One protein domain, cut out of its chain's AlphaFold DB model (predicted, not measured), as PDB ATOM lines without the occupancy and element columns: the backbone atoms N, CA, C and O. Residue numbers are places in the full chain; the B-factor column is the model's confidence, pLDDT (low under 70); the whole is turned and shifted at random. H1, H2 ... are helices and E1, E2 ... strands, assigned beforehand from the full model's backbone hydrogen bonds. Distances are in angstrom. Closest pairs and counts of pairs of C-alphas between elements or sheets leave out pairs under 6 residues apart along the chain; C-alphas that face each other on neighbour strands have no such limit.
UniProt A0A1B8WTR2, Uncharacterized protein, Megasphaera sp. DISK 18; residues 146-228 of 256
ATOM      1  N   VAL A 146      92.298 126.874 124.735       92.56
ATOM      2  CA  VAL A 146      93.382 126.935 123.763       92.56
ATOM      3  C   VAL A 146      94.381 128.003 124.196       92.56
ATOM      4  O   VAL A 146      94.006 129.078 124.673       92.56
ATOM      5  N   VAL A 147      95.666 127.677 124.073       91.12
ATOM      6  CA  VAL A 147      96.770 128.598 124.336       91.12
ATOM      7  C   VAL A 147      97.552 128.782 123.052       91.12
ATOM      8  O   VAL A 147      98.079 127.811 122.500       91.12
ATOM      9  N   TYR A 148      97.636 130.030 122.607       89.19
ATOM     10  CA  TYR A 148      98.467 130.434 121.485       89.19
ATOM     11  C   TYR A 148      99.723 131.093 122.001       89.19
ATOM     12  O   TYR A 148      99.672 131.895 122.932       89.19
ATOM     13  N   ALA A 149     100.846 130.756 121.393       89.12
ATOM     14  CA  ALA A 149     102.120 131.323 121.762       89.12
ATOM     15  C   ALA A 149     103.010 131.463 120.533       89.12
ATOM     16  O   ALA A 149     103.270 130.485 119.831       89.12
ATOM     17  N   ARG A 150     103.543 132.659 120.302       87.50
ATOM     18  CA  ARG A 150     104.767 132.813 119.515       87.50
ATOM     19  C   ARG A 150     105.901 133.012 120.494       87.50
ATOM     20  O   ARG A 150     106.010 134.062 121.126       87.50
ATOM     21  N   VAL A 151     106.715 131.977 120.610       81.69
ATOM     22  CA  VAL A 151     107.849 131.936 121.523       81.69
ATOM     23  C   VAL A 151     109.125 131.684 120.756       81.69
ATOM     24  O   VAL A 151     109.154 130.923 119.794       81.69
ATOM     25  N   GLU A 152     110.184 132.327 121.217       81.56
ATOM     26  CA  GLU A 152     111.541 132.147 120.722       81.56
ATOM     27  C   GLU A 152     112.442 131.866 121.937       81.56
ATOM     28  O   GLU A 152     112.104 132.203 123.072       81.56
ATOM     29  N   GLN A 153     113.572 131.192 121.747       78.31
ATOM     30  CA  GLN A 153     114.552 131.054 122.829       78.31
ATOM     31  C   GLN A 153     115.388 132.341 122.955       78.31
ATOM     32  O   GLN A 153     115.609 133.011 121.944       78.31
ATOM     33  N   PRO A 154     115.911 132.679 124.153       82.50
ATOM     34  CA  PRO A 154     115.937 131.879 125.385       82.50
ATOM     35  C   PRO A 154     114.708 132.066 126.295       82.50
ATOM     36  O   PRO A 154     114.290 133.185 126.575       82.50
ATOM     37  N   MET A 155     114.180 130.964 126.841       86.25
ATOM     38  CA  MET A 155     113.158 130.967 127.899       86.25
ATOM     39  C   MET A 155     113.324 129.736 128.813       86.25
ATOM     40  O   MET A 155     113.957 128.772 128.388       86.25
ATOM     41  N   PRO A 156     112.778 129.727 130.047       89.00
ATOM     42  CA  PRO A 156     112.849 128.547 130.909       89.00
ATOM     43  C   PRO A 156     112.223 127.310 130.250       89.00
ATOM     44  O   PRO A 156     111.076 127.377 129.803       89.00
ATOM     45  N   ASP A 157     112.931 126.175 130.269       90.38
ATOM     46  CA  ASP A 157     112.506 124.927 129.608       90.38
ATOM     47  C   ASP A 157     111.093 124.497 130.004       90.38
ATOM     48  O   ASP A 157     110.312 124.076 129.162       90.38
ATOM     49  N   VAL A 158     110.715 124.668 131.274       90.25
ATOM     50  CA  VAL A 158     109.373 124.303 131.754       90.25
ATOM     51  C   VAL A 158     108.259 125.123 131.085       90.25
ATOM     52  O   VAL A 158     107.172 124.597 130.849       90.25
ATOM     53  N   ILE A 159     108.523 126.392 130.754       90.38
ATOM     54  CA  ILE A 159     107.579 127.263 130.041       90.38
ATOM     55  C   ILE A 159     107.589 126.912 128.552       90.38
ATOM     56  O   ILE A 159     106.522 126.797 127.952       90.38
ATOM     57  N   PHE A 160     108.771 126.687 127.969       90.12
ATOM     58  CA  PHE A 160     108.889 126.269 126.572       90.12
ATOM     59  C   PHE A 160     108.150 124.950 126.325       90.12
ATOM     60  O   PHE A 160     107.318 124.870 125.424       90.12
ATOM     61  N   ASP A 161     108.366 123.943 127.172       91.19
ATOM     62  CA  ASP A 161     107.689 122.647 127.105       91.19
ATOM     63  C   ASP A 161     106.175 122.787 127.273       91.19
ATOM     64  O   ASP A 161     105.416 122.157 126.536       91.19
ATOM     65  N   PHE A 162     105.723 123.617 128.221       92.06
ATOM     66  CA  PHE A 162     104.299 123.896 128.412       92.06
ATOM     67  C   PHE A 162     103.645 124.436 127.131       92.06
ATOM     68  O   PHE A 162     102.539 124.018 126.792       92.06
ATOM     69  N   LEU A 163     104.339 125.317 126.404       90.62
ATOM     70  CA  LEU A 163     103.806 125.988 125.216       90.62
ATOM     71  C   LEU A 163     103.989 125.198 123.917       90.62
ATOM     72  O   LEU A 163     103.223 125.409 122.982       90.62
ATOM     73  N   THR A 164     104.991 124.319 123.828       89.38
ATOM     74  CA  THR A 164     105.419 123.748 122.536       89.38
ATOM     75  C   THR A 164     105.331 122.229 122.447       89.38
ATOM     76  O   THR A 164     105.137 121.707 121.351       89.38
ATOM     77  N   LYS A 165     105.407 121.492 123.565       88.56
ATOM     78  CA  LYS A 165     105.598 120.028 123.546       88.56
ATOM     79  C   LYS A 165     104.522 119.263 122.774       88.56
ATOM     80  O   LYS A 165     104.829 118.290 122.095       88.56
ATOM     81  N   ASN A 166     103.272 119.700 122.898       88.38
ATOM     82  CA  ASN A 166     102.121 119.114 122.206       88.38
ATOM     83  C   ASN A 166     101.494 120.112 121.222       88.38
ATOM     84  O   ASN A 166     100.314 119.993 120.888       88.38
ATOM     85  N   ALA A 167     102.240 121.146 120.836       88.56
ATOM     86  CA  ALA A 167     101.698 122.211 120.022       88.56
ATOM     87  C   ALA A 167     101.535 121.782 118.569       88.56
ATOM     88  O   ALA A 167     102.400 121.131 117.984       88.56
ATOM     89  N   VAL A 168     100.452 122.249 117.963       86.88
ATOM     90  CA  VAL A 168     100.326 122.301 116.511       86.88
ATOM     91  C   VAL A 168     100.957 123.610 116.057       86.88
ATOM     92  O   VAL A 168     100.528 124.686 116.481       86.88
ATOM     93  N   PHE A 169     101.991 123.525 115.219       81.50
ATOM     94  CA  PHE A 169     102.594 124.708 114.614       81.50
ATOM     95  C   PHE A 169     101.714 125.223 113.474       81.50
ATOM     96  O   PHE A 169     101.257 124.446 112.632       81.50
ATOM     97  N   ARG A 170     101.482 126.536 113.444       75.00
ATOM     98  CA  ARG A 170     100.713 127.206 112.399       75.00
ATOM     99  C   ARG A 170     101.578 128.220 111.688       75.00
ATOM    100  O   ARG A 170     101.893 129.273 112.235       75.00
ATOM    101  N   GLU A 171     101.923 127.891 110.451       66.06
ATOM    102  CA  GLU A 171     102.608 128.785 109.526       66.06
ATOM    103  C   GLU A 171     101.584 129.747 108.903       66.06
ATOM    104  O   GLU A 171     101.132 129.585 107.772       66.06
ATOM    105  N   ASP A 172     101.128 130.710 109.701       66.00
ATOM    106  CA  ASP A 172     100.271 131.801 109.249       66.00
ATOM    107  C   ASP A 172     100.890 133.171 109.556       66.00
ATOM    108  O   ASP A 172     102.061 133.272 109.922       66.00
ATOM    109  N   GLN A 173     100.105 134.242 109.392       56.00
ATOM    110  CA  GLN A 173     100.554 135.624 109.579       56.00
ATOM    111  C   GLN A 173     101.163 135.918 110.965       56.00
ATOM    112  O   GLN A 173     101.830 136.942 111.114       56.00
ATOM    113  N   TYR A 174     100.979 135.042 111.959       63.62
ATOM    114  CA  TYR A 174     101.548 135.215 113.294       63.62
ATOM    115  C   TYR A 174     102.520 134.111 113.725       63.62
ATOM    116  O   TYR A 174     103.064 134.254 114.819       63.62
ATOM    117  N   ALA A 175     102.755 133.081 112.897       65.81
ATOM    118  CA  ALA A 175     103.658 131.948 113.145       65.81
ATOM    119  C   ALA A 175     103.636 131.472 114.610       65.81
ATOM    120  O   ALA A 175     104.462 131.888 115.427       65.81
ATOM    121  N   MET A 176     102.666 130.625 114.959       82.75
ATOM    122  CA  MET A 176     102.357 130.336 116.363       82.75
ATOM    123  C   MET A 176     102.283 128.846 116.690       82.75
ATOM    124  O   MET A 176     101.921 128.009 115.861       82.75
ATOM    125  N   HIS A 177     102.565 128.540 117.948       88.44
ATOM    126  CA  HIS A 177     102.257 127.278 118.600       88.44
ATOM    127  C   HIS A 177     100.852 127.356 119.198       88.44
ATOM    128  O   HIS A 177     100.569 128.252 119.992       88.44
ATOM    129  N   ALA A 178      99.982 126.417 118.830       90.06
ATOM    130  CA  ALA A 178      98.661 126.256 119.431       90.06
ATOM    131  C   ALA A 178      98.619 124.969 120.262       90.06
ATOM    132  O   ALA A 178      98.882 123.883 119.739       90.06
ATOM    133  N   THR A 179      98.264 125.076 121.542       92.44
ATOM    134  CA  THR A 179      98.033 123.922 122.426       92.44
ATOM    135  C   THR A 179      96.598 123.914 122.928       92.44
ATOM    136  O   THR A 179      96.028 124.962 123.222       92.44
ATOM    137  N   TYR A 180      96.021 122.722 123.039       93.50
ATOM    138  CA  TYR A 180      94.623 122.520 123.403       93.50
ATOM    139  C   TYR A 180      94.522 121.689 124.667       93.50
ATOM    140  O   TYR A 180      95.242 120.700 124.809       93.50
ATOM    141  N   TRP A 181      93.617 122.067 125.564       95.25
ATOM    142  CA  TRP A 181      93.602 121.505 126.906       95.25
ATOM    143  C   TRP A 181      92.197 121.229 127.405       95.25
ATOM    144  O   TRP A 181      91.320 122.090 127.312       95.25
ATOM    145  N   ARG A 182      92.009 120.073 128.046       95.19
ATOM    146  CA  ARG A 182      90.940 119.914 129.040       95.19
ATOM    147  C   ARG A 182      91.281 120.712 130.295       95.19
ATOM    148  O   ARG A 182      92.454 120.896 130.630       95.19
ATOM    149  N   LYS A 183      90.270 121.151 131.042       93.56
ATOM    150  CA  LYS A 183      90.444 121.956 132.263       93.56
ATOM    151  C   LYS A 183      91.323 121.265 133.310       93.56
ATOM    152  O   LYS A 183      92.141 121.916 133.962       93.56
ATOM    153  N   ASP A 184      91.182 119.952 133.486       94.50
ATOM    154  CA  ASP A 184      91.970 119.184 134.452       94.50
ATOM    155  C   ASP A 184      93.420 118.958 133.984       94.50
ATOM    156  O   ASP A 184      94.349 119.013 134.793       94.50
ATOM    157  N   GLU A 185      93.624 118.751 132.682       95.38
ATOM    158  CA  GLU A 185      94.945 118.641 132.056       95.38
ATOM    159  C   GLU A 185      95.708 119.959 132.164       95.38
ATOM    160  O   GLU A 185      96.858 119.968 132.613       95.38
ATOM    161  N   LEU A 186      95.040 121.076 131.850       95.25
ATOM    162  CA  LEU A 186      95.604 122.410 132.007       95.25
ATOM    163  C   LEU A 186      95.990 122.656 133.462       95.25
ATOM    164  O   LEU A 186      97.111 123.076 133.729       95.25
ATOM    165  N   ARG A 187      95.116 122.327 134.425       95.56
ATOM    166  CA  ARG A 187      95.439 122.448 135.856       95.56
ATOM    167  C   ARG A 187      96.723 121.692 136.205       95.56
ATOM    168  O   ARG A 187      97.606 122.256 136.846       95.56
ATOM    169  N   LYS A 188      96.838 120.424 135.798       95.25
ATOM    170  CA  LYS A 188      98.026 119.592 136.070       95.25
ATOM    171  C   LYS A 188      99.291 120.199 135.461       95.25
ATOM    172  O   LYS A 188     100.351 120.124 136.078       95.25
ATOM    173  N   ALA A 189      99.191 120.780 134.266       94.38
ATOM    174  CA  ALA A 189     100.305 121.456 133.613       94.38
ATOM    175  C   ALA A 189     100.688 122.753 134.344       94.38
ATOM    176  O   ALA A 189     101.856 122.942 134.679       94.38
ATOM    177  N   LEU A 190      99.706 123.591 134.686       94.81
ATOM    178  CA  LEU A 190      99.917 124.849 135.402       94.81
ATOM    179  C   LEU A 190     100.497 124.644 136.800       94.81
ATOM    180  O   LEU A 190     101.336 125.434 137.210       94.81
ATOM    181  N   LEU A 191     100.142 123.570 137.510       95.56
ATOM    182  CA  LEU A 191     100.723 123.264 138.826       95.56
ATOM    183  C   LEU A 191     102.232 122.977 138.788       95.56
ATOM    184  O   LEU A 191     102.890 123.055 139.822       95.56
ATOM    185  N   LYS A 192     102.796 122.665 137.616       93.44
ATOM    186  CA  LYS A 192     104.254 122.549 137.437       93.44
ATOM    187  C   LYS A 192     104.933 123.914 137.311       93.44
ATOM    188  O   LYS A 192     106.113 124.023 137.623       93.44
ATOM    189  N   LEU A 193     104.197 124.926 136.848       91.69
ATOM    190  CA  LEU A 193     104.662 126.309 136.704       91.69
ATOM    191  C   LEU A 193     104.417 127.118 137.984       91.69
ATOM    192  O   LEU A 193     105.290 127.848 138.440       91.69
ATOM    193  N   LEU A 194     103.229 126.960 138.567       92.62
ATOM    194  CA  LEU A 194     102.737 127.639 139.760       92.62
ATOM    195  C   LEU A 194     102.308 126.575 140.785       92.62
ATOM    196  O   LEU A 194     101.154 126.137 140.750       92.62
ATOM    197  N   PRO A 195     103.204 126.122 141.686       92.38
ATOM    198  CA  PRO A 195     102.949 125.002 142.595       92.38
ATOM    199  C   PRO A 195     102.055 125.404 143.784       92.38
ATOM    200  O   PRO A 195     102.446 125.285 144.941       92.38
ATOM    201  N   HIS A 196     100.837 125.855 143.478       95.00
ATOM    202  CA  HIS A 196      99.789 126.273 144.411       95.00
ATOM    203  C   HIS A 196      98.575 125.332 144.316       95.00
ATOM    204  O   HIS A 196      97.535 125.697 143.752       95.00
ATOM    205  N   PRO A 197      98.685 124.076 144.796       95.00
ATOM    206  CA  PRO A 197      97.606 123.087 144.708       95.00
ATOM    207  C   PRO A 197      96.328 123.506 145.442       95.00
ATOM    208  O   PRO A 197      95.250 123.023 145.098       95.00
ATOM    209  N   GLU A 198      96.438 124.399 146.422       96.75
ATOM    210  CA  GLU A 198      95.338 124.972 147.191       96.75
ATOM    211  C   GLU A 198      94.483 125.967 146.392       96.75
ATOM    212  O   GLU A 198      93.342 126.236 146.768       96.75
ATOM    213  N   TRP A 199      94.992 126.508 145.280       96.62
ATOM    214  CA  TRP A 199      94.223 127.419 144.435       96.62
ATOM    215  C   TRP A 199      93.197 126.669 143.584       96.62
ATOM    216  O   TRP A 199      93.451 125.576 143.060       96.62
ATOM    217  N   SER A 200      92.031 127.290 143.385       95.00
ATOM    218  CA  SER A 200      91.055 126.819 142.400       95.00
ATOM    219  C   SER A 200      91.673 126.814 140.997       95.00
ATOM    220  O   SER A 200      92.657 127.505 140.727       95.00
ATOM    221  N   THR A 201      91.118 126.013 140.084       92.75
ATOM    222  CA  THR A 201      91.628 125.961 138.702       92.75
ATOM    223  C   THR A 201      91.516 127.318 138.021       92.75
ATOM    224  O   THR A 201      92.447 127.725 137.338       92.75
ATOM    225  N   ASP A 202      90.433 128.046 138.276       91.62
ATOM    226  CA  ASP A 202      90.215 129.365 137.684       91.62
ATOM    227  C   ASP A 202      91.225 130.390 138.221       91.62
ATOM    228  O   ASP A 202      91.763 131.179 137.447       91.62
ATOM    229  N   ASN A 203      91.584 130.315 139.511       94.44
ATOM    230  CA  ASN A 203      92.640 131.154 140.085       94.44
ATOM    231  C   ASN A 203      94.018 130.820 139.498       94.44
ATOM    232  O   ASN A 203      94.771 131.735 139.170       94.44
ATOM    233  N   LEU A 204      94.346 129.531 139.331       94.88
ATOM    234  CA  LEU A 204      95.597 129.117 138.681       94.88
ATOM    235  C   LEU A 204      95.683 129.646 137.251       94.88
ATOM    236  O   LEU A 204      96.714 130.195 136.879       94.88
ATOM    237  N   ILE A 205      94.609 129.512 136.468       92.19
ATOM    238  CA  ILE A 205      94.555 130.002 135.086       92.19
ATOM    239  C   ILE A 205      94.699 131.523 135.054       92.19
ATOM    240  O   ILE A 205      95.510 132.034 134.286       92.19
ATOM    241  N   TYR A 206      93.965 132.245 135.904       92.69
ATOM    242  CA  TYR A 206      94.031 133.705 135.974       92.69
ATOM    243  C   TYR A 206      95.451 134.203 136.269       92.69
ATOM    244  O   TYR A 206      95.967 135.070 135.560       92.69
ATOM    245  N   VAL A 207      96.105 133.636 137.289       94.44
ATOM    246  CA  VAL A 207      97.469 134.033 137.660       94.44
ATOM    247  C   VAL A 207      98.470 133.606 136.589       94.44
ATOM    248  O   VAL A 207      99.275 134.431 136.167       94.44
ATOM    249  N   ALA A 208      98.399 132.364 136.097       92.62
ATOM    250  CA  ALA A 208      99.298 131.871 135.053       92.62
ATOM    251  C   ALA A 208      99.225 132.721 133.789       92.62
ATOM    252  O   ALA A 208     100.264 133.120 133.275       92.62
ATOM    253  N   ARG A 209      98.012 133.043 133.327       90.38
ATOM    254  CA  ARG A 209      97.792 133.914 132.174       90.38
ATOM    255  C   ARG A 209      98.514 135.246 132.359       90.38
ATOM    256  O   ARG A 209      99.335 135.603 131.527       90.38
ATOM    257  N   LYS A 210      98.265 135.934 133.475       91.12
ATOM    258  CA  LYS A 210      98.856 137.249 133.752       91.12
ATOM    259  C   LYS A 210     100.385 137.204 133.828       91.12
ATOM    260  O   LYS A 210     101.060 138.092 133.314       91.12
ATOM    261  N   GLU A 211     100.933 136.188 134.487       91.19
ATOM    262  CA  GLU A 211     102.378 136.032 134.652       91.19
ATOM    263  C   GLU A 211     103.074 135.670 133.334       91.19
ATOM    264  O   GLU A 211     104.127 136.228 133.026       91.19
ATOM    265  N   LEU A 212     102.466 134.792 132.530       89.94
ATOM    266  CA  LEU A 212     102.983 134.393 131.222       89.94
ATOM    267  C   LEU A 212     102.861 135.512 130.183       89.94
ATOM    268  O   LEU A 212     103.810 135.732 129.438       89.94
ATOM    269  N   GLU A 213     101.749 136.252 130.159       87.81
ATOM    270  CA  GLU A 213     101.576 137.434 129.299       87.81
ATOM    271  C   GLU A 213     102.627 138.501 129.635       87.81
ATOM    272  O   GLU A 213     103.344 138.960 128.748       87.81
ATOM    273  N   ARG A 214     102.825 138.814 130.924       88.06
ATOM    274  CA  ARG A 214     103.865 139.759 131.367       88.06
ATOM    275  C   ARG A 214     105.275 139.296 130.995       88.06
ATOM    276  O   ARG A 214     106.111 140.111 130.607       88.06
ATOM    277  N   PHE A 215     105.558 138.003 131.149       87.62
ATOM    278  CA  PHE A 215     106.832 137.426 130.726       87.62
ATOM    279  C   PHE A 215     107.025 137.573 129.211       87.62
ATOM    280  O   PHE A 215     108.090 138.008 128.778       87.62
ATOM    281  N   ALA A 216     105.998 137.255 128.419       86.69
ATOM    282  CA  ALA A 216     106.047 137.337 126.967       86.69
ATOM    283  C   ALA A 216     106.275 138.779 126.485       86.69
ATOM    284  O   ALA A 216     107.183 139.012 125.690       86.69
ATOM    285  N   GLU A 217     105.545 139.754 127.034       85.38
ATOM    286  CA  GLU A 217     105.718 141.180 126.723       85.38
ATOM    287  C   GLU A 217     107.153 141.654 126.983       85.38
ATOM    288  O   GLU A 217     107.757 142.316 126.138       85.38
ATOM    289  N   ALA A 218     107.737 141.265 128.121       85.62
ATOM    290  CA  ALA A 218     109.113 141.616 128.467       85.62
ATOM    291  C   ALA A 218     110.156 141.037 127.491       85.62
ATOM    292  O   ALA A 218     111.281 141.535 127.437       85.62
ATOM    293  N   GLN A 219     109.797 139.992 126.743       83.62
ATOM    294  CA  GLN A 219     110.656 139.309 125.776       83.62
ATOM    295  C   GLN A 219     110.243 139.566 124.314       83.62
ATOM    296  O   GLN A 219     110.769 138.913 123.416       83.62
ATOM    297  N   ASN A 220     109.321 140.506 124.054       83.88
ATOM    298  CA  ASN A 220     108.755 140.761 122.721       83.88
ATOM    299  C   ASN A 220     108.147 139.498 122.062       83.88
ATOM    300  O   ASN A 220     108.225 139.293 120.851       83.88
ATOM    301  N   MET A 221     107.548 138.645 122.890       86.88
ATOM    302  CA  MET A 221     106.774 137.462 122.517       86.88
ATOM    303  C   MET A 221     105.287 137.739 122.743       86.88
ATOM    304  O   MET A 221     104.916 138.731 123.371       86.88
ATOM    305  N   TRP A 222     104.417 136.842 122.281       85.00
ATOM    306  CA  TRP A 222     102.999 136.908 122.627       85.00
ATOM    307  C   TRP A 222     102.477 135.538 123.042       85.00
ATOM    308  O   TRP A 222     102.798 134.524 122.420       85.00
ATOM    309  N   ILE A 223     101.688 135.524 124.115       88.44
ATOM    310  CA  ILE A 223     100.969 134.355 124.620       88.44
ATOM    311  C   ILE A 223      99.528 134.797 124.867       88.44
ATOM    312  O   ILE A 223      99.309 135.841 125.473       88.44
ATOM    313  N   GLN A 224      98.551 134.020 124.414       85.94
ATOM    314  CA  GLN A 224      97.134 134.274 124.658       85.94
ATOM    315  C   GLN A 224      96.424 133.004 125.106       85.94
ATOM    316  O   GLN A 224      96.623 131.927 124.547       85.94
ATOM    317  N   PHE A 225      95.561 133.163 126.106       88.19
ATOM    318  CA  PHE A 225      94.709 132.113 126.644       88.19
ATOM    319  C   PHE A 225      93.256 132.410 126.292       88.19
ATOM    320  O   PHE A 225      92.714 133.428 126.734       88.19
ATOM    321  N   PHE A 226      92.611 131.489 125.585       88.31
ATOM    322  CA  PHE A 226      91.177 131.548 125.332       88.31
ATOM    323  C   PHE A 226      90.468 130.388 126.017       88.31
ATOM    324  O   PHE A 226      90.943 129.252 126.022       88.31
ATOM    325  N   THR A 227      89.317 130.705 126.606       91.38
ATOM    326  CA  THR A 227      88.317 129.685 126.927       91.38
ATOM    327  C   THR A 227      87.582 129.365 125.637       91.38
ATOM    328  O   THR A 227      87.283 130.283 124.875       91.38
ATOM    329  N   ILE A 228      87.322 128.087 125.388       92.44
ATOM    330  CA  ILE A 228      86.561 127.651 124.224       92.44
ATOM    331  C   ILE A 228      85.079 127.755 124.572       92.44
ATOM    332  O   ILE A 228      84.603 127.117 125.513       92.44
TER     333      ILE A 228
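Overview. This is residues 146 to 228 of the 256 residues of an uncharacterized protein of Megasphaera sp. DISK 18 (UniProt A0A1B8WTR2). A twisted sheet of four strands has three helices over one face and its other face bare; the long helix H3 runs along edge strand E4, while the shorter H1 and H2 stand up from the sheet. The printed part has 83 residues, with three named helices and four named strands in the order E1, H1, E2, E3, H2, H3, E4. The sheet's order is E2 - E3 - E1 - E4, all antiparallel, and the class is mixed, helices and strands. The whole is compact, with a radius of gyration of the C-alphas of 12.2 A, and only just elongated, spanning 38 by 25 by 19 A.

Along the chain. E1, residues 146 to 150, begins at C-alpha 146 (93.382, 126.935, 123.763). H1 is residues 157 to 164, E2 168 to 170, E3 176 to 181 and H2 183 to 193, 15.5 A long. H3, residues 201 to 218, measures 25.6 A. E4, residues 222 to 228, measures 18.9 A and ends at C-alpha 228 (86.561, 127.651, 124.224).

Arrangement. Within hydrogen-bond range are N 148 and O 224 of E1 and E4, 2.9 A, N 147 and O 179 of E1 and E3, 2.9 A, and N 168 and O 178 of the hairpin E2 and E3, 2.9 A. H1 and H3 on one face make two layers, helices over a sheet, with H2 on the same face. H3 is over E4 at a height of 8.3 A over the sheet; their closest C-alphas, Ala 216 and Trp 222, are 5.3 A apart. H2 touches H1 at a shallow tilt of 28 degrees, opposite ways, closest at C-alphas 189 and 162, 7.0 A. Residues 201 to 208 of H3 alone touch H2, closest at C-alphas 201 and 187, 5.9 A. E1, H1, E2 and E3, H2 H3, E4 are split strand-helix-strand units, each with another strand between its two, and right-handed crossovers. Every O i to N i+4 pair is within hydrogen-bond range in H1 and H3, and 5 of 7 in H2.

Size, cuts and confidence. The C-alphas farthest apart, Gln 173 and Glu 198, are 39.4 A apart. The printed part has no cut and no long link. Residues 171 to 175 have pLDDT under 70; the mean of the printed part is 88.5.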